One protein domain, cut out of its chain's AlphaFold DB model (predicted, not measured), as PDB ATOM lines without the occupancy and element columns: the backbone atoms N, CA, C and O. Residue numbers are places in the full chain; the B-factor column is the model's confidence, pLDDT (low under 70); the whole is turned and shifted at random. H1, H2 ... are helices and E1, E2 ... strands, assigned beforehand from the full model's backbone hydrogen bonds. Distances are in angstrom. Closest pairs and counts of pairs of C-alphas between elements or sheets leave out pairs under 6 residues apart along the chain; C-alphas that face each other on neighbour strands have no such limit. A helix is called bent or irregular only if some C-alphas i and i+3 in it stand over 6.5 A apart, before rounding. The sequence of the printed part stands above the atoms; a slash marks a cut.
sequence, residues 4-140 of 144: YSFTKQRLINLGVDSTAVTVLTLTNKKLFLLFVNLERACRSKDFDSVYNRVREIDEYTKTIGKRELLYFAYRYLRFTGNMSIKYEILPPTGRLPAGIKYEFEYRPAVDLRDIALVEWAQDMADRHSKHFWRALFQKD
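Overview. This is residues 4 to 140 of the 144 residues of an uncharacterized protein of Phyllobacterium sp. P30BS-XVII (UniProt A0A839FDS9). Four helices, H3, H4, H5 and H6a, make an up-and-down bundle, with H1 crossing H3 and H5 on one side and H6b turned at an angle beyond H6a. Between H5 and H6a the chain makes a long thin arm, through E1 and E2, whose tip, residues 95 to 101, sticks out and makes the length. The printed part has 137 residues, ordered H1 H2 H3 H4 H5 E1 E2 H6, mostly helix; it is loose, radius of gyration of the C-alphas 19.5 A, spanning 70 by 28 by 27 A.

Along the chain. Find C-alpha 4 at (197.506, 298.864, 144.813), where H1, residues 4 to 13, begins. H2 is 20 to 27, H3 29 to 44 (22.9 A), H4 47 to 63 (24.5 A), H5 67 to 81 (23.9 A), E1 87 to 89 and E2 106 to 108. H6, 112 to 138, was assigned as one helix by its hydrogen bonds but is bent, C-alphas 127 and 130 being 7.6 A apart: H6a is 112 to 127 (22.5 A), H6b 130 to 138, ending at C-alpha 138 (215.434, 309.532, 166.391).

Arrangement. H3 and H4 form a hairpin, opposite ways at 12 degrees, closest C-alphas Ala 41 and Val 50, 5.2 A. H5 touches H6a, C-alphas Tyr 74 and Ala 121, 5.1 A. With residues 68 to 71 alone H5 touches H6b, Glu 68 to Phe 132, 5.0 A between C-alphas. H1 touches H3 about perpendicular, at 82 degrees, C-alphas Thr 7 and Val 36, 6.0 A. H2 touches H3 only at the corner. E1 and E2 meet only at a point, C-alphas 87 and 108, 5.4 A. Every O i to N i+4 pair is within hydrogen-bond range in H1, H3, H4, H6a and H6b; H5 has 7 of 11, H2 1 of 4 but 4 of 5 O i to N i+3.

Size, cuts and confidence. Look to Gly 65 and Pro 97, the C-alphas farthest apart, 70.7 A. The printed part has no cut, and the link E1 to E2 is long. Residues 79 to 115 and 137 to 140 have pLDDT under 70.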
ATOM      1  N   TYR A   4     197.575 297.869 143.750       92.12
ATOM      2  CA  TYR A   4     197.506 298.864 144.813       92.12
ATOM      3  C   TYR A   4     197.362 298.213 146.189       92.12
ATOM      4  O   TYR A   4     198.114 298.553 147.102       92.12
ATOM      5  N   SER A   5     196.433 297.261 146.349       89.25
ATOM      6  CA  SER A   5     196.246 296.595 147.640       89.25
ATOM      7  C   SER A   5     197.429 295.700 147.997       89.25
ATOM      8  O   SER A   5     197.865 295.724 149.145       89.25
ATOM      9  N   PHE A   6     198.013 295.019 147.009       89.56
ATOM     10  CA  PHE A   6     199.254 294.266 147.180       89.56
ATOM     11  C   PHE A   6     200.403 295.169 147.646       89.56
ATOM     12  O   PHE A   6     201.043 294.890 148.657       89.56
ATOM     13  N   THR A   7     200.624 296.294 146.956       90.44
ATOM     14  CA  THR A   7     201.692 297.246 147.299       90.44
ATOM     15  C   THR A   7     201.499 297.812 148.700       90.44
ATOM     16  O   THR A   7     202.450 297.859 149.475       90.44
ATOM     17  N   LYS A   8     200.264 298.185 149.056       91.56
ATOM     18  CA  LYS A   8     199.929 298.699 150.388       91.56
ATOM     19  C   LYS A   8     200.205 297.672 151.485       91.56
ATOM     20  O   LYS A   8     200.917 297.991 152.430       91.56
ATOM     21  N   GLN A   9     199.675 296.454 151.359       89.56
ATOM     22  CA  GLN A   9     199.894 295.387 152.347       89.56
ATOM     23  C   GLN A   9     201.376 295.072 152.512       89.56
ATOM     24  O   GLN A   9     201.872 294.909 153.620       89.56
ATOM     25  N   ARG A  10     202.105 295.042 151.403       88.31
ATOM     26  CA  ARG A  10     203.533 294.787 151.415       88.31
ATOM     27  C   ARG A  10     204.319 295.877 152.132       88.31
ATOM     28  O   ARG A  10     205.192 295.556 152.924       88.31
ATOM     29  N   LEU A  11     204.012 297.145 151.875       90.12
ATOM     30  CA  LEU A  11     204.630 298.257 152.594       90.12
ATOM     31  C   LEU A  11     204.328 298.178 154.096       90.12
ATOM     32  O   LEU A  11     205.241 298.349 154.899       90.12
ATOM     33  N   ILE A  12     203.088 297.853 154.474       88.56
ATOM     34  CA  ILE A  12     202.696 297.624 155.877       88.56
ATOM     35  C   ILE A  12     203.544 296.508 156.501       88.56
ATOM     36  O   ILE A  12     204.133 296.710 157.554       88.56
ATOM     37  N   ASN A  13     203.739 295.381 155.810       86.75
ATOM     38  CA  ASN A  13     204.601 294.293 156.294       86.75
ATOM     39  C   ASN A  13     206.076 294.707 156.469       86.75
ATOM     40  O   ASN A  13     206.824 294.054 157.194       86.75
ATOM     41  N   LEU A  14     206.520 295.780 155.804       85.44
ATOM     42  CA  LEU A  14     207.853 296.358 155.997       85.44
ATOM     43  C   LEU A  14     207.916 297.330 157.185       85.44
ATOM     44  O   LEU A  14     209.010 297.797 157.505       85.44
ATOM     45  N   GLY A  15     206.793 297.618 157.841       84.25
ATOM     46  CA  GLY A  15     206.695 298.538 158.972       84.25
ATOM     47  C   GLY A  15     206.622 300.007 158.561       84.25
ATOM     48  O   GLY A  15     207.071 300.875 159.305       84.25
ATOM     49  N   VAL A  16     206.101 300.333 157.368       87.19
ATOM     50  CA  VAL A  16     205.899 301.754 157.012       87.19
ATOM     51  C   VAL A  16     204.845 302.430 157.893       87.19
ATOM     52  O   VAL A  16     204.753 303.647 157.909       87.19
ATOM     53  N   ASP A  17     204.028 301.674 158.614       86.50
ATOM     54  CA  ASP A  17     202.990 302.166 159.517       86.50
ATOM     55  C   ASP A  17     203.484 302.393 160.954       86.50
ATOM     56  O   ASP A  17     202.710 302.823 161.802       86.50
ATOM     57  N   SER A  18     204.771 302.152 161.230       82.56
ATOM     58  CA  SER A  18     205.311 302.198 162.592       82.56
ATOM     59  C   SER A  18     205.517 303.610 163.160       82.56
ATOM     60  O   SER A  18     205.528 303.761 164.374       82.56
ATOM     61  N   THR A  19     205.694 304.637 162.322       83.81
ATOM     62  CA  THR A  19     205.969 306.021 162.764       83.81
ATOM     63  C   THR A  19     205.214 307.046 161.913       83.81
ATOM     64  O   THR A  19     204.838 306.775 160.767       83.81
ATOM     65  N   ALA A  20     205.054 308.272 162.421       84.25
ATOM     66  CA  ALA A  20     204.411 309.359 161.675       84.25
ATOM     67  C   ALA A  20     205.153 309.698 160.367       84.25
ATOM     68  O   ALA A  20     204.533 310.031 159.354       84.25
ATOM     69  N   VAL A  21     206.486 309.583 160.369       85.38
ATOM     70  CA  VAL A  21     207.316 309.827 159.184       85.38
ATOM     71  C   VAL A  21     207.132 308.713 158.160       85.38
ATOM     72  O   VAL A  21     206.919 308.991 156.982       85.38
ATOM     73  N   THR A  22     207.180 307.456 158.593       86.88
ATOM     74  CA  THR A  22     207.106 306.296 157.696       86.88
ATOM     75  C   THR A  22     205.726 306.182 157.041       86.88
ATOM     76  O   THR A  22     205.646 305.827 155.860       86.88
ATOM     77  N   VAL A  23     204.657 306.575 157.753       91.56
ATOM     78  CA  VAL A  23     203.261 306.558 157.270       91.56
ATOM     79  C   VAL A  23     203.068 307.444 156.038       91.56
ATOM     80  O   VAL A  23     202.191 307.163 155.216       91.56
ATOM     81  N   LEU A  24     203.930 308.448 155.826       90.88
ATOM     82  CA  LEU A  24     203.940 309.257 154.600       90.88
ATOM     83  C   LEU A  24     204.071 308.405 153.334       90.88
ATOM     84  O   LEU A  24     203.543 308.781 152.292       90.88
ATOM     85  N   THR A  25     204.704 307.235 153.422       90.62
ATOM     86  CA  THR A  25     204.808 306.269 152.316       90.62
ATOM     87  C   THR A  25     203.441 305.755 151.851       90.62
ATOM     88  O   THR A  25     203.278 305.398 150.686       90.62
ATOM     89  N   LEU A  26     202.443 305.748 152.741       91.75
ATOM     90  CA  LEU A  26     201.069 305.335 152.453       91.75
ATOM     91  C   LEU A  26     200.136 306.517 152.178       91.75
ATOM     92  O   LEU A  26     199.237 306.401 151.348       91.75
ATOM     93  N   THR A  27     200.312 307.637 152.884       92.88
ATOM     94  CA  THR A  27     199.381 308.777 152.827       92.88
ATOM     95  C   THR A  27     199.731 309.778 151.731       92.88
ATOM     96  O   THR A  27     198.836 310.380 151.136       92.88
ATOM     97  N   ASN A  28     201.016 309.940 151.396       94.94
ATOM     98  CA  ASN A  28     201.425 310.782 150.281       94.94
ATOM     99  C   ASN A  28     201.133 310.058 148.960       94.94
ATOM    100  O   ASN A  28     201.859 309.150 148.556       94.94
ATOM    101  N   LYS A  29     200.081 310.498 148.259       95.06
ATOM    102  CA  LYS A  29     199.616 309.890 147.000       95.06
ATOM    103  C   LYS A  29     200.738 309.701 145.977       95.06
ATOM    104  O   LYS A  29     200.804 308.657 145.336       95.06
ATOM    105  N   LYS A  30     201.613 310.698 145.811       96.12
ATOM    106  CA  LYS A  30     202.703 310.634 144.831       96.12
ATOM    107  C   LYS A  30     203.769 309.625 145.258       96.12
ATOM    108  O   LYS A  30     204.148 308.804 144.433       96.12
ATOM    109  N   LEU A  31     204.173 309.613 146.532       95.38
ATOM    110  CA  LEU A  31     205.119 308.610 147.042       95.38
ATOM    111  C   LEU A  31     204.561 307.194 146.876       95.38
ATOM    112  O   LEU A  31     205.234 306.324 146.333       95.38
ATOM    113  N   PHE A  32     203.306 306.980 147.272       96.25
ATOM    114  CA  PHE A  32     202.654 305.681 147.153       96.25
ATOM    115  C   PHE A  32     202.585 305.199 145.696       96.25
ATOM    116  O   PHE A  32     202.871 304.038 145.408       96.25
ATOM    117  N   LEU A  33     202.267 306.091 144.751       96.81
ATOM    118  CA  LEU A  33     202.261 305.763 143.322       96.81
ATOM    119  C   LEU A  33     203.649 305.389 142.789       96.81
ATOM    120  O   LEU A  33     203.738 304.498 141.945       96.81
ATOM    121  N   LEU A  34     204.725 306.002 143.292       96.62
ATOM    122  CA  LEU A  34     206.086 305.599 142.931       96.62
ATOM    123  C   LEU A  34     206.380 304.161 143.380       96.62
ATOM    124  O   LEU A  34     206.920 303.385 142.598       96.62
ATOM    125  N   PHE A  35     205.936 303.761 144.574       94.75
ATOM    126  CA  PHE A  35     206.039 302.367 145.026       94.75
ATOM    127  C   PHE A  35     205.181 301.402 144.199       94.75
ATOM    128  O   PHE A  35     205.605 300.282 143.925       94.75
ATOM    129  N   VAL A  36     203.998 301.822 143.744       94.19
ATOM    130  CA  VAL A  36     203.184 301.013 142.820       94.19
ATOM    131  C   VAL A  36     203.896 300.834 141.475       94.19
ATOM    132  O   VAL A  36     203.868 299.746 140.904       94.19
ATOM    133  N   ASN A  37     204.555 301.874 140.963       94.25
ATOM    134  CA  ASN A  37     205.339 301.778 139.731       94.25
ATOM    135  C   ASN A  37     206.610 300.940 139.913       94.25
ATOM    136  O   ASN A  37     206.974 300.208 138.995       94.25
ATOM    137  N   LEU A  38     207.235 300.985 141.091       92.38
ATOM    138  CA  LEU A  38     208.324 300.082 141.458       92.38
ATOM    139  C   LEU A  38     207.855 298.622 141.410       92.38
ATOM    140  O   LEU A  38     208.487 297.808 140.753       92.38
ATOM    141  N   GLU A  39     206.701 298.300 141.997       90.62
ATOM    142  CA  GLU A  39     206.115 296.952 141.931       90.62
ATOM    143  C   GLU A  39     205.817 296.511 140.490       90.62
ATOM    144  O   GLU A  39     206.028 295.349 140.146       90.62
ATOM    145  N   ARG A  40     205.364 297.421 139.616       89.50
ATOM    146  CA  ARG A  40     205.198 297.116 138.182       89.50
ATOM    147  C   ARG A  40     206.527 296.756 137.525       89.50
ATOM    148  O   ARG A  40     206.575 295.759 136.813       89.50
ATOM    149  N   ALA A  41     207.578 297.532 137.789       88.31
ATOM    150  CA  ALA A  41     208.916 297.276 137.260       88.31
ATOM    151  C   ALA A  41     209.494 295.949 137.783       88.31
ATOM    152  O   ALA A  41     210.081 295.180 137.028       88.31
ATOM    153  N   CYS A  42     209.247 295.614 139.051       83.56
ATOM    154  CA  CYS A  42     209.654 294.324 139.606       83.56
ATOM    155  C   CYS A  42     208.954 293.149 138.912       83.56
ATOM    156  O   CYS A  42     209.564 292.106 138.698       83.56
ATOM    157  N   ARG A  43     207.683 293.307 138.517       82.50
ATOM    158  CA  ARG A  43     206.939 292.267 137.785       82.50
ATOM    159  C   ARG A  43     207.417 292.074 136.351       82.50
ATOM    160  O   ARG A  43     207.266 290.973 135.833       82.50
ATOM    161  N   SER A  44     207.970 293.108 135.718       79.19
ATOM    162  CA  SER A  44     208.552 292.996 134.376       79.19
ATOM    163  C   SER A  44     209.969 292.418 134.371       79.19
ATOM    164  O   SER A  44     210.476 292.143 133.289       79.19
ATOM    165  N   LYS A  45     210.591 292.214 135.546       71.44
ATOM    166  CA  LYS A  45     211.963 291.694 135.708       71.44
ATOM    167  C   LYS A  45     213.034 292.482 134.940       71.44
ATOM    168  O   LYS A  45     214.058 291.938 134.535       71.44
ATOM    169  N   ASP A  46     212.789 293.769 134.727       78.56
ATOM    170  CA  ASP A  46     213.727 294.645 134.034       78.56
ATOM    171  C   ASP A  46     214.523 295.461 135.055       78.56
ATOM    172  O   ASP A  46     213.962 296.286 135.785       78.56
ATOM    173  N   PHE A  47     215.830 295.208 135.107       79.38
ATOM    174  CA  PHE A  47     216.739 295.858 136.044       79.38
ATOM    175  C   PHE A  47     216.759 297.375 135.850       79.38
ATOM    176  O   PHE A  47     216.642 298.112 136.830       79.38
ATOM    177  N   ASP A  48     216.834 297.846 134.603       85.50
ATOM    178  CA  ASP A  48     216.918 299.276 134.302       85.50
ATOM    179  C   ASP A  48     215.632 299.988 134.715       85.50
ATOM    180  O   ASP A  48     215.663 301.051 135.344       85.50
ATOM    181  N   SER A  49     214.481 299.366 134.446       87.19
ATOM    182  CA  SER A  49     213.198 299.856 134.940       87.19
ATOM    183  C   SER A  49     213.173 299.953 136.463       87.19
ATOM    184  O   SER A  49     212.765 300.987 136.990       87.19
ATOM    185  N   VAL A  50     213.617 298.927 137.194       88.00
ATOM    186  CA  VAL A  50     213.619 298.962 138.668       88.00
ATOM    187  C   VAL A  50     214.573 300.028 139.197       88.00
ATOM    188  O   VAL A  50     214.176 300.829 140.046       88.00
ATOM    189  N   TYR A  51     215.792 300.095 138.664       88.50
ATOM    190  CA  TYR A  51     216.785 301.099 139.033       88.50
ATOM    191  C   TYR A  51     216.246 302.522 138.838       88.50
ATOM    192  O   TYR A  51     216.305 303.347 139.755       88.50
ATOM    193  N   ASN A  52     215.628 302.795 137.686       91.81
ATOM    194  CA  ASN A  52     215.024 304.092 137.392       91.81
ATOM    195  C   ASN A  52     213.879 304.429 138.358       91.81
ATOM    196  O   ASN A  52     213.797 305.561 138.833       91.81
ATOM    197  N   ARG A  53     213.036 303.458 138.739       94.31
ATOM    198  CA  ARG A  53     211.981 303.694 139.745       94.31
ATOM    199  C   ARG A  53     212.538 303.974 141.135       94.31
ATOM    200  O   ARG A  53     211.995 304.822 141.836       94.31
ATOM    201  N   VAL A  54     213.633 303.329 141.531       92.75
ATOM    202  CA  VAL A  54     214.311 303.667 142.793       92.75
ATOM    203  C   VAL A  54     214.889 305.080 142.743       92.75
ATOM    204  O   VAL A  54     214.760 305.819 143.721       92.75
ATOM    205  N   ARG A  55     215.467 305.498 141.611       94.38
ATOM    206  CA  ARG A  55     215.951 306.874 141.427       94.38
ATOM    207  C   ARG A  55     214.839 307.911 141.531       94.38
ATOM    208  O   ARG A  55     215.014 308.898 142.238       94.38
ATOM    209  N   GLU A  56     213.687 307.669 140.911       96.19
ATOM    210  CA  GLU A  56     212.519 308.553 141.036       96.19
ATOM    211  C   GLU A  56     212.051 308.685 142.497       96.19
ATOM    212  O   GLU A  56     211.659 309.769 142.936       96.19
ATOM    213  N   ILE A  57     212.120 307.598 143.277       95.56
ATOM    214  CA  ILE A  57     211.825 307.624 144.717       95.56
ATOM    215  C   ILE A  57     212.878 308.439 145.480       95.56
ATOM    216  O   ILE A  57     212.501 309.257 146.319       95.56
ATOM    217  N   ASP A  58     214.177 308.279 145.207       94.62
ATOM    218  CA  ASP A  58     215.239 309.084 145.845       94.62
ATOM    219  C   ASP A  58     215.060 310.578 145.540       94.62
ATOM    220  O   ASP A  58     215.072 311.413 146.444       94.62
ATOM    221  N   GLU A  59     214.815 310.929 144.281       96.19
ATOM    222  CA  GLU A  59     214.579 312.311 143.867       96.19
ATOM    223  C   GLU A  59     213.344 312.894 144.559       96.19
ATOM    224  O   GLU A  59     213.412 313.974 145.150       96.19
ATOM    225  N   TYR A  60     212.228 312.164 144.589       96.50
ATOM    226  CA  TYR A  60     211.028 312.663 145.248       96.50
ATOM    227  C   TYR A  60     211.190 312.764 146.771       96.50
ATOM    228  O   TYR A  60     210.802 313.767 147.370       96.50
ATOM    229  N   THR A  61     211.815 311.781 147.415       93.81
ATOM    230  CA  THR A  61     212.056 311.814 148.865       93.81
ATOM    231  C   THR A  61     213.006 312.946 149.267       93.81
ATOM    232  O   THR A  61     212.792 313.570 150.308       93.81
ATOM    233  N   LYS A  62     213.978 313.304 148.417       93.62
ATOM    234  CA  LYS A  62     214.777 314.534 148.559       93.62
ATOM    235  C   LYS A  62     213.912 315.793 148.483       93.62
ATOM    236  O   LYS A  62     214.050 316.652 149.348       93.62
ATOM    237  N   THR A  63     212.997 315.894 147.512       94.50
ATOM    238  CA  THR A  63     212.148 317.096 147.349       94.50
ATOM    239  C   THR A  63     211.242 317.379 148.544       94.50
ATOM    240  O   THR A  63     210.982 318.537 148.848       94.50
ATOM    241  N   ILE A  64     210.794 316.341 149.254       92.44
ATOM    242  CA  ILE A  64     209.953 316.489 150.452       92.44
ATOM    243  C   ILE A  64     210.776 316.541 151.752       92.44
ATOM    244  O   ILE A  64     210.202 316.556 152.838       92.44
ATOM    245  N   GLY A  65     212.112 316.538 151.662       89.31
ATOM    246  CA  GLY A  65     213.018 316.554 152.815       89.31
ATOM    247  C   GLY A  65     212.959 315.289 153.679       89.31
ATOM    248  O   GLY A  65     213.255 315.357 154.869       89.31
ATOM    249  N   LYS A  66     212.540 314.154 153.102       90.50
ATOM    250  CA  LYS A  66     212.345 312.856 153.778       90.50
ATOM    251  C   LYS A  66     213.138 311.741 153.108       90.50
ATOM    252  O   LYS A  66     212.600 310.676 152.801       90.50
ATOM    253  N   ARG A  67     214.419 311.996 152.826       90.44
ATOM    254  CA  ARG A  67     215.296 311.061 152.101       90.44
ATOM    255  C   ARG A  67     215.414 309.702 152.796       90.44
ATOM    256  O   ARG A  67     215.631 308.692 152.140       90.44
ATOM    257  N   GLU A  68     215.211 309.657 154.106       87.25
ATOM    258  CA  GLU A  68     215.161 308.437 154.905       87.25
ATOM    259  C   GLU A  68     214.090 307.432 154.451       87.25
ATOM    260  O   GLU A  68     214.268 306.228 154.631       87.25
ATOM    261  N   LEU A  69     213.023 307.885 153.780       91.00
ATOM    262  CA  LEU A  69     211.983 307.009 153.232       91.00
ATOM    263  C   LEU A  69     212.469 306.162 152.048       91.00
ATOM    264  O   LEU A  69     211.869 305.125 151.758       91.00
ATOM    265  N   LEU A  70     213.581 306.539 151.407       91.62
ATOM    266  CA  LEU A  70     214.226 305.731 150.368       91.62
ATOM    267  C   LEU A  70     214.615 304.339 150.880       91.62
ATOM    268  O   LEU A  70     214.599 303.372 150.121       91.62
ATOM    269  N   TYR A  71     214.891 304.210 152.181       88.44
ATOM    270  CA  TYR A  71     215.162 302.927 152.821       88.44
ATOM    271  C   TYR A  71     214.082 301.876 152.538       88.44
ATOM    272  O   TYR A  71     214.389 300.702 152.314       88.44
ATOM    273  N   PHE A  72     212.812 302.292 152.491       88.94
ATOM    274  CA  PHE A  72     211.722 301.374 152.186       88.94
ATOM    275  C   PHE A  72     211.756 300.887 150.748       88.94
ATOM    276  O   PHE A  72     211.344 299.759 150.537       88.94
ATOM    277  N   ALA A  73     212.285 301.647 149.784       90.88
ATOM    278  CA  ALA A  73     212.465 301.156 148.417       90.88
ATOM    279  C   ALA A  73     213.468 299.994 148.379       90.88
ATOM    280  O   ALA A  73     213.158 298.935 147.838       90.88
ATOM    281  N   TYR A  74     214.616 300.130 149.049       87.81
ATOM    282  CA  TYR A  74     215.605 299.050 149.124       87.81
ATOM    283  C   TYR A  74     215.059 297.815 149.845       87.81
ATOM    284  O   TYR A  74     215.195 296.692 149.359       87.81
ATOM    285  N   ARG A  75     214.354 298.001 150.970       84.12
ATOM    286  CA  ARG A  75     213.691 296.881 151.654       84.12
ATOM    287  C   ARG A  75     212.588 296.253 150.812       84.12
ATOM    288  O   ARG A  75     212.446 295.034 150.820       84.12
ATOM    289  N   TYR A  76     211.821 297.058 150.087       87.31
ATOM    290  CA  TYR A  76     210.771 296.573 149.200       87.31
ATOM    291  C   TYR A  76     211.335 295.589 148.175       87.31
ATOM    292  O   TYR A  76     210.758 294.511 147.998       87.31
ATOM    293  N   LEU A  77     212.499 295.930 147.608       84.12
ATOM    294  CA  LEU A  77     213.237 295.111 146.648       84.12
ATOM    295  C   LEU A  77     213.894 293.872 147.269       84.12
ATOM    296  O   LEU A  77     213.832 292.777 146.710       84.12
ATOM    297  N   ARG A  78     214.455 293.988 148.474       72.25
ATOM    298  CA  ARG A  78     215.025 292.831 149.182       72.25
ATOM    299  C   ARG A  78     214.004 291.703 149.344       72.25
ATOM    300  O   ARG A  78     214.324 290.536 149.157       72.25
ATOM    301  N   PHE A  79     212.753 292.048 149.648       61.69
ATOM    302  CA  PHE A  79     211.682 291.063 149.798       61.69
ATOM    303  C   PHE A  79     210.954 290.744 148.478       61.69
ATOM    304  O   PHE A  79     210.058 289.899 148.469       61.69
ATOM    305  N   THR A  80     211.264 291.396 147.336       60.12
ATOM    306  CA  THR A  80     210.727 290.966 146.013       60.12
ATOM    307  C   THR A  80     211.375 289.671 145.555       60.12
ATOM    308  O   THR A  80     210.766 288.959 144.766       60.12
ATOM    309  N   GLY A  81     212.512 289.302 146.156       51.69
ATOM    310  CA  GLY A  81     213.159 287.996 146.036       51.69
ATOM    311  C   GLY A  81     212.346 286.802 146.556       51.69
ATOM    312  O   GLY A  81     212.823 285.683 146.471       51.69
ATOM    313  N   ASN A  82     211.099 286.996 147.008       43.53
ATOM    314  CA  ASN A  82     210.080 285.936 147.009       43.53
ATOM    315  C   ASN A  82     209.455 285.733 145.609       43.53
ATOM    316  O   ASN A  82     208.311 285.296 145.479       43.53
ATOM    317  N   MET A  83     210.222 285.954 144.537       44.72
ATOM    318  CA  MET A  83     210.228 284.946 143.484       44.72
ATOM    319  C   MET A  83     210.653 283.673 144.188       44.72
ATOM    320  O   MET A  83     211.836 283.492 144.453       44.72
ATOM    321  N   SER A  84     209.677 282.868 144.621       38.09
ATOM    322  CA  SER A  84     209.939 281.538 145.144       38.09
ATOM    323  C   SER A  84     211.042 280.961 144.276       38.09
ATOM    324  O   SER A  84     210.860 280.889 143.058       38.09
ATOM    325  N   ILE A  85     212.190 280.643 144.874       42.28
ATOM    326  CA  ILE A  85     213.158 279.755 144.250       42.28
ATOM    327  C   ILE A  85     212.359 278.467 144.070       42.28
ATOM    328  O   ILE A  85     212.260 277.632 144.965       42.28
ATOM    329  N   LYS A  86     211.613 278.390 142.969       40.44
ATOM    330  CA  LYS A  86     210.936 277.191 142.538       40.44
ATOM    331  C   LYS A  86     212.091 276.382 142.019       40.44
ATOM    332  O   LYS A  86     212.561 276.603 140.911       40.44
ATOM    333  N   TYR A  87     212.630 275.555 142.891       43.56
ATOM    334  CA  TYR A  87     213.494 274.499 142.440       43.56
ATOM    335  C   TYR A  87     212.663 273.668 141.469       43.56
ATOM    336  O   TYR A  87     211.643 273.093 141.857       43.56
ATOM    337  N   GLU A  88     213.029 273.688 140.193       44.66
ATOM    338  CA  GLU A  88     212.493 272.698 139.273       44.66
ATOM    339  C   GLU A  88     213.077 271.355 139.700       44.66
ATOM    340  O   GLU A  88     214.295 271.190 139.763       44.66
ATOM    341  N   ILE A  89     212.201 270.412 140.049       52.50
ATOM    342  CA  ILE A  89     212.605 269.023 140.234       52.50
ATOM    343  C   ILE A  89     212.865 268.493 138.830       52.50
ATOM    344  O   ILE A  89     211.922 268.220 138.085       52.50
ATOM    345  N   LEU A  90     214.135 268.399 138.447       51.66
ATOM    346  CA  LEU A  90     214.492 267.748 137.196       51.66
ATOM    347  C   LEU A  90     214.101 266.262 137.280       51.66
ATOM    348  O   LEU A  90     214.263 265.641 138.337       51.66
ATOM    349  N   PRO A  91     213.560 265.674 136.198       53.97
ATOM    350  CA  PRO A  91     213.318 264.241 136.160       53.97
ATOM    351  C   PRO A  91     214.652 263.498 136.349       53.97
ATOM    352  O   PRO A  91     215.668 263.942 135.810       53.97
ATOM    353  N   PRO A  92     214.671 262.379 137.092       56.91
ATOM    354  CA  PRO A  92     215.905 261.665 137.397       56.91
ATOM    355  C   PRO A  92     216.610 261.229 136.107       56.91
ATOM    356  O   PRO A  92     216.075 260.443 135.320       56.91
ATOM    357  N   THR A  93     217.827 261.719 135.892       55.38
ATOM    358  CA  THR A  93     218.696 261.333 134.778       55.38
ATOM    359  C   THR A  93     219.488 260.083 135.148       55.38
ATOM    360  O   THR A  93     220.655 260.143 135.515       55.38
ATOM    361  N   GLY A  94     218.853 258.913 135.049       52.59
ATOM    362  CA  GLY A  94     219.574 257.640 135.121       52.59
ATOM    363  C   GLY A  94     218.687 256.400 135.208       52.59
ATOM    364  O   GLY A  94     217.700 256.366 135.939       52.59
ATOM    365  N   ARG A  95     219.069 255.345 134.480       54.72
ATOM    366  CA  ARG A  95     218.577 253.970 134.661       54.72
ATOM    367  C   ARG A  95     219.769 253.023 134.690       54.72
ATOM    368  O   ARG A  95     220.417 252.863 133.663       54.72
ATOM    369  N   LEU A  96     219.987 252.345 135.815       52.97
ATOM    370  CA  LEU A  96     220.768 251.107 135.887       52.97
ATOM    371  C   LEU A  96     220.157 250.146 136.929       52.97
ATOM    372  O   LEU A  96     219.442 250.594 137.828       52.97
ATOM    373  N   PRO A  97     220.371 248.824 136.777       51.28
ATOM    374  CA  PRO A  97     219.726 247.797 137.584       51.28
ATOM    375  C   PRO A  97     220.457 247.612 138.924       51.28
ATOM    376  O   PRO A  97     221.673 247.484 138.939       51.28
ATOM    377  N   ALA A  98     219.685 247.518 140.015       54.31
ATOM    378  CA  ALA A  98     220.088 247.273 141.412       54.31
ATOM    379  C   ALA A  98     220.418 248.514 142.281       54.31
ATOM    380  O   ALA A  98     221.488 249.098 142.191       54.31
ATOM    381  N   GLY A  99     219.504 248.833 143.214       55.00
ATOM    382  CA  GLY A  99     219.767 249.670 144.399       55.00
ATOM    383  C   GLY A  99     219.665 251.181 144.174       55.00
ATOM    384  O   GLY A  99     220.644 251.841 143.849       55.00
ATOM    385  N   ILE A 100     218.472 251.747 144.369       54.34
ATOM    386  CA  ILE A 100     218.161 253.134 143.996       54.34
ATOM    387  C   ILE A 100     218.736 254.137 145.011       54.34
ATOM    388  O   ILE A 100     218.350 254.134 146.179       54.34
ATOM    389  N   LYS A 101     219.575 255.061 144.532       47.38
ATOM    390  CA  LYS A 101     219.896 256.333 145.193       47.38
ATOM    391  C   LYS A 101     219.380 257.454 144.286       47.38
ATOM    392  O   LYS A 101     219.846 257.587 143.160       47.38
ATOM    393  N   TYR A 102     218.371 258.196 144.737       46.91
ATOM    394  CA  TYR A 102     217.864 259.364 144.013       46.91
ATOM    395  C   TYR A 102     218.806 260.544 144.260       46.91
ATOM    396  O   TYR A 102     219.040 260.903 145.414       46.91
ATOM    397  N   GLU A 103     219.327 261.148 143.196       45.72
ATOM    398  CA  GLU A 103     220.053 262.413 143.264       45.72
ATOM    399  C   GLU A 103     219.127 263.498 142.708       45.72
ATOM    400  O   GLU A 103     218.774 263.501 141.530       45.72
ATOM    401  N   PHE A 104     218.620 264.351 143.599       47.56
ATOM    402  CA  PHE A 104     217.791 265.488 143.217       47.56
ATOM    403  C   PHE A 104     218.718 266.640 142.838       47.56
ATOM    404  O   PHE A 104     219.343 267.244 143.709       47.56
ATOM    405  N   GLU A 105     218.807 266.958 141.549       46.19
ATOM    406  CA  GLU A 105     219.454 268.194 141.116       46.19
ATOM    407  C   GLU A 105     218.479 269.365 141.267       46.19
ATOM    408  O   GLU A 105     217.491 269.496 140.542       46.19
ATOM    409  N   TYR A 106     218.769 270.230 142.236       48.44
ATOM    410  CA  TYR A 106     218.065 271.484 142.454       48.44
ATOM    411  C   TYR A 106     218.674 272.559 141.544       48.44
ATOM    412  O   TYR A 106     219.756 273.068 141.836       48.44
ATOM    413  N   ARG A 107     217.994 272.954 140.459       46.69
ATOM    414  CA  ARG A 107     218.355 274.190 139.740       46.69
ATOM    415  C   ARG A 107     217.577 275.380 140.303       46.69
ATOM    416  O   ARG A 107     216.357 275.279 140.458       46.69
ATOM    417  N   PRO A 108     218.225 276.526 140.570       49.59
ATOM    418  CA  PRO A 108     217.495 277.767 140.759       49.59
ATOM    419  C   PRO A 108     216.789 278.104 139.440       49.59
ATOM    420  O   PRO A 108     217.456 278.339 138.436       49.59
ATOM    421  N   ALA A 109     215.457 278.201 139.428       51.41
ATOM    422  CA  ALA A 109     214.710 278.822 138.323       51.41
ATOM    423  C   ALA A 109     214.875 280.361 138.309       51.41
ATOM    424  O   ALA A 109     213.949 281.104 137.978       51.41
ATOM    425  N   VAL A 110     216.025 280.851 138.774       56.12
ATOM    426  CA  VAL A 110     216.283 282.256 139.075       56.12
ATOM    427  C   VAL A 110     217.113 282.835 137.934       56.12
ATOM    428  O   VAL A 110     218.190 282.327 137.630       56.12
ATOM    429  N   ASP A 111     216.602 283.884 137.289       62.88
ATOM    430  CA  ASP A 111     217.364 284.648 136.300       62.88
ATOM    431  C   ASP A 111     218.520 285.357 137.030       62.88
ATOM    432  O   ASP A 111     218.318 285.947 138.093       62.88
ATOM    433  N   LEU A 112     219.736 285.326 136.476       64.06
ATOM    434  CA  LEU A 112     220.900 286.034 137.029       64.06
ATOM    435  C   LEU A 112     220.611 287.528 137.259       64.06
ATOM    436  O   LEU A 112     221.155 288.134 138.181       64.06
ATOM    437  N   ARG A 113     219.711 288.113 136.461       63.28
ATOM    438  CA  ARG A 113     219.244 289.498 136.627       63.28
ATOM    439  C   ARG A 113     218.434 289.708 137.906       63.28
ATOM    440  O   ARG A 113     218.566 290.753 138.538       63.28
ATOM    441  N   ASP A 114     217.652 288.710 138.315       63.16
ATOM    442  CA  ASP A 114     216.884 288.750 139.561       63.16
ATOM    443  C   ASP A 114     217.831 288.700 140.776       63.16
ATOM    444  O   ASP A 114     217.619 289.416 141.756       63.16
ATOM    445  N   ILE A 115     218.919 287.923 140.686       66.75
ATOM    446  CA  ILE A 115     219.976 287.850 141.714       66.75
ATOM    447  C   ILE A 115     220.698 289.193 141.835       66.75
ATOM    448  O   ILE A 115     220.755 289.753 142.928       66.75
ATOM    449  N   ALA A 116     221.163 289.755 140.715       73.06
ATOM    450  CA  ALA A 116     221.877 291.032 140.703       73.06
ATOM    451  C   ALA A 116     221.046 292.176 141.308       73.06
ATOM    452  O   ALA A 116     221.569 293.034 142.018       73.06
ATOM    453  N   LEU A 117     219.731 292.178 141.070       71.75
ATOM    454  CA  LEU A 117     218.813 293.169 141.625       71.75
ATOM    455  C   LEU A 117     218.650 293.038 143.143       71.75
ATOM    456  O   LEU A 117     218.633 294.049 143.851       71.75
ATOM    457  N   VAL A 118     218.531 291.808 143.645       70.00
ATOM    458  CA  VAL A 118     218.436 291.533 145.086       70.00
ATOM    459  C   VAL A 118     219.748 291.879 145.787       70.00
ATOM    460  O   VAL A 118     219.715 292.550 146.818       70.00
ATOM    461  N   GLU A 119     220.887 291.486 145.217       77.12
ATOM    462  CA  GLU A 119     222.218 291.790 145.752       77.12
ATOM    463  C   GLU A 119     222.480 293.297 145.786       77.12
ATOM    464  O   GLU A 119     222.877 293.832 146.823       77.12
ATOM    465  N   TRP A 120     222.171 294.011 144.700       81.44
ATOM    466  CA  TRP A 120     222.272 295.468 144.656       81.44
ATOM    467  C   TRP A 120     221.379 296.137 145.708       81.44
ATOM    468  O   TRP A 120     221.826 297.020 146.442       81.44
ATOM    469  N   ALA A 121     220.119 295.712 145.825       78.12
ATOM    470  CA  ALA A 121     219.202 296.268 146.814       78.12
ATOM    471  C   ALA A 121     219.673 296.007 148.253       78.12
ATOM    472  O   ALA A 121     219.496 296.867 149.119       78.12
ATOM    473  N   GLN A 122     220.271 294.841 148.510       78.19
ATOM    474  CA  GLN A 122     220.844 294.496 149.804       78.19
ATOM    475  C   GLN A 122     222.057 295.368 150.133       78.19
ATOM    476  O   GLN A 122     222.071 295.982 151.197       78.19
ATOM    477  N   ASP A 123     223.012 295.505 149.213       82.25
ATOM    478  CA  ASP A 123     224.187 296.362 149.402       82.25
ATOM    479  C   ASP A 123     223.779 297.819 149.687       82.25
ATOM    480  O   ASP A 123     224.256 298.443 150.638       82.25
ATOM    481  N   MET A 124     222.803 298.351 148.944       79.88
ATOM    482  CA  MET A 124     222.289 299.705 149.177       79.88
ATOM    483  C   MET A 124     221.560 299.837 150.523       79.88
ATOM    484  O   MET A 124     221.741 300.834 151.232       79.88
ATOM    485  N   ALA A 125     220.756 298.842 150.909       75.44
ATOM    486  CA  ALA A 125     220.110 298.828 152.217       75.44
ATOM    487  C   ALA A 125     221.146 298.804 153.345       75.44
ATOM    488  O   ALA A 125     221.022 299.580 154.291       75.44
ATOM    489  N   ASP A 126     222.174 297.965 153.235       79.62
ATOM    490  CA  ASP A 126     223.186 297.768 154.270       79.62
ATOM    491  C   ASP A 126     224.055 299.017 154.440       79.62
ATOM    492  O   ASP A 126     224.200 299.508 155.568       79.62
ATOM    493  N   ARG A 127     224.524 299.616 153.334       80.06
ATOM    494  CA  ARG A 127     225.309 300.866 153.334       80.06
ATOM    495  C   ARG A 127     224.592 302.015 154.027       80.06
ATOM    496  O   ARG A 127     225.213 302.790 154.755       80.06
ATOM    497  N   HIS A 128     223.287 302.139 153.809       73.38
ATOM    498  CA  HIS A 128     222.527 303.278 154.312       73.38
ATOM    499  C   HIS A 128     221.700 302.981 155.570       73.38
ATOM    500  O   HIS A 128     221.185 303.912 156.194       73.38
ATOM    501  N   SER A 129     221.625 301.714 155.990       71.56
ATOM    502  CA  SER A 129     220.822 301.239 157.121       71.56
ATOM    503  C   SER A 129     221.032 302.085 158.377       71.56
ATOM    504  O   SER A 129     220.084 302.680 158.875       71.56
ATOM    505  N   LYS A 130     222.267 302.206 158.876       74.12
ATOM    506  CA  LYS A 130     222.565 302.904 160.141       74.12
ATOM    507  C   LYS A 130     222.114 304.365 160.135       74.12
ATOM    508  O   LYS A 130     221.611 304.855 161.144       74.12
ATOM    509  N   HIS A 131     222.283 305.059 159.011       73.75
ATOM    510  CA  HIS A 131     221.910 306.467 158.877       73.75
ATOM    511  C   HIS A 131     220.395 306.640 158.759       73.75
ATOM    512  O   HIS A 131     219.830 307.523 159.402       73.75
ATOM    513  N   PHE A 132     219.730 305.768 157.998       77.62
ATOM    514  CA  PHE A 132     218.280 305.803 157.843       77.62
ATOM    515  C   PHE A 132     217.545 305.364 159.107       77.62
ATOM    516  O   PHE A 132     216.608 306.044 159.506       77.62
ATOM    517  N   TRP A 133     217.998 304.316 159.800       73.31
ATOM    518  CA  TRP A 133     217.433 303.914 161.093       73.31
ATOM    519  C   TRP A 133     217.540 305.038 162.124       73.31
ATOM    520  O   TRP A 133     216.575 305.323 162.824       73.31
ATOM    521  N   ARG A 134     218.673 305.746 162.190       75.25
ATOM    522  CA  ARG A 134     218.769 306.934 163.051       75.25
ATOM    523  C   ARG A 134     217.757 307.999 162.628       75.25
ATOM    524  O   ARG A 134     216.951 308.410 163.447       75.25
ATOM    525  N   ALA A 135     217.712 308.385 161.357       75.62
ATOM    526  CA  ALA A 135     216.788 309.425 160.895       75.62
ATOM    527  C   ALA A 135     215.297 309.078 161.104       75.62
ATOM    528  O   ALA A 135     214.514 309.958 161.459       75.62
ATOM    529  N   LEU A 136     214.918 307.809 160.917       75.19
ATOM    530  CA  LEU A 136     213.541 307.332 161.062       75.19
ATOM    531  C   LEU A 136     213.091 307.268 162.528       75.19
ATOM    532  O   LEU A 136     211.968 307.655 162.817       75.19
ATOM    533  N   PHE A 137     213.957 306.828 163.450       67.94
ATOM    534  CA  PHE A 137     213.569 306.535 164.842       67.94
ATOM    535  C   PHE A 137     214.058 307.561 165.872       67.94
ATOM    536  O   PHE A 137     213.645 307.529 167.028       67.94
ATOM    537  N   GLN A 138     214.939 308.487 165.490       64.31
ATOM    538  CA  GLN A 138     215.434 309.532 166.391       64.31
ATOM    539  C   GLN A 138     214.456 310.712 166.497       64.31
ATOM    540  O   GLN A 138     214.464 311.408 167.506       64.31
ATOM    541  N   LYS A 139     213.586 310.908 165.494       53.50
ATOM    542  CA  LYS A 139     212.604 312.003 165.463       53.50
ATOM    543  C   LYS A 139     211.400 311.786 166.385       53.50
ATOM    544  O   LYS A 139     210.839 312.761 166.869       53.50
ATOM    545  N   ASP A 140     211.062 310.530 166.669       51.34
ATOM    546  CA  ASP A 140     209.973 310.184 167.591       51.34
ATOM    547  C   ASP A 140     210.377 310.349 169.067       51.34
ATOM    548  O   ASP A 140     209.516 310.514 169.920       51.34
TER     549      ASP A 140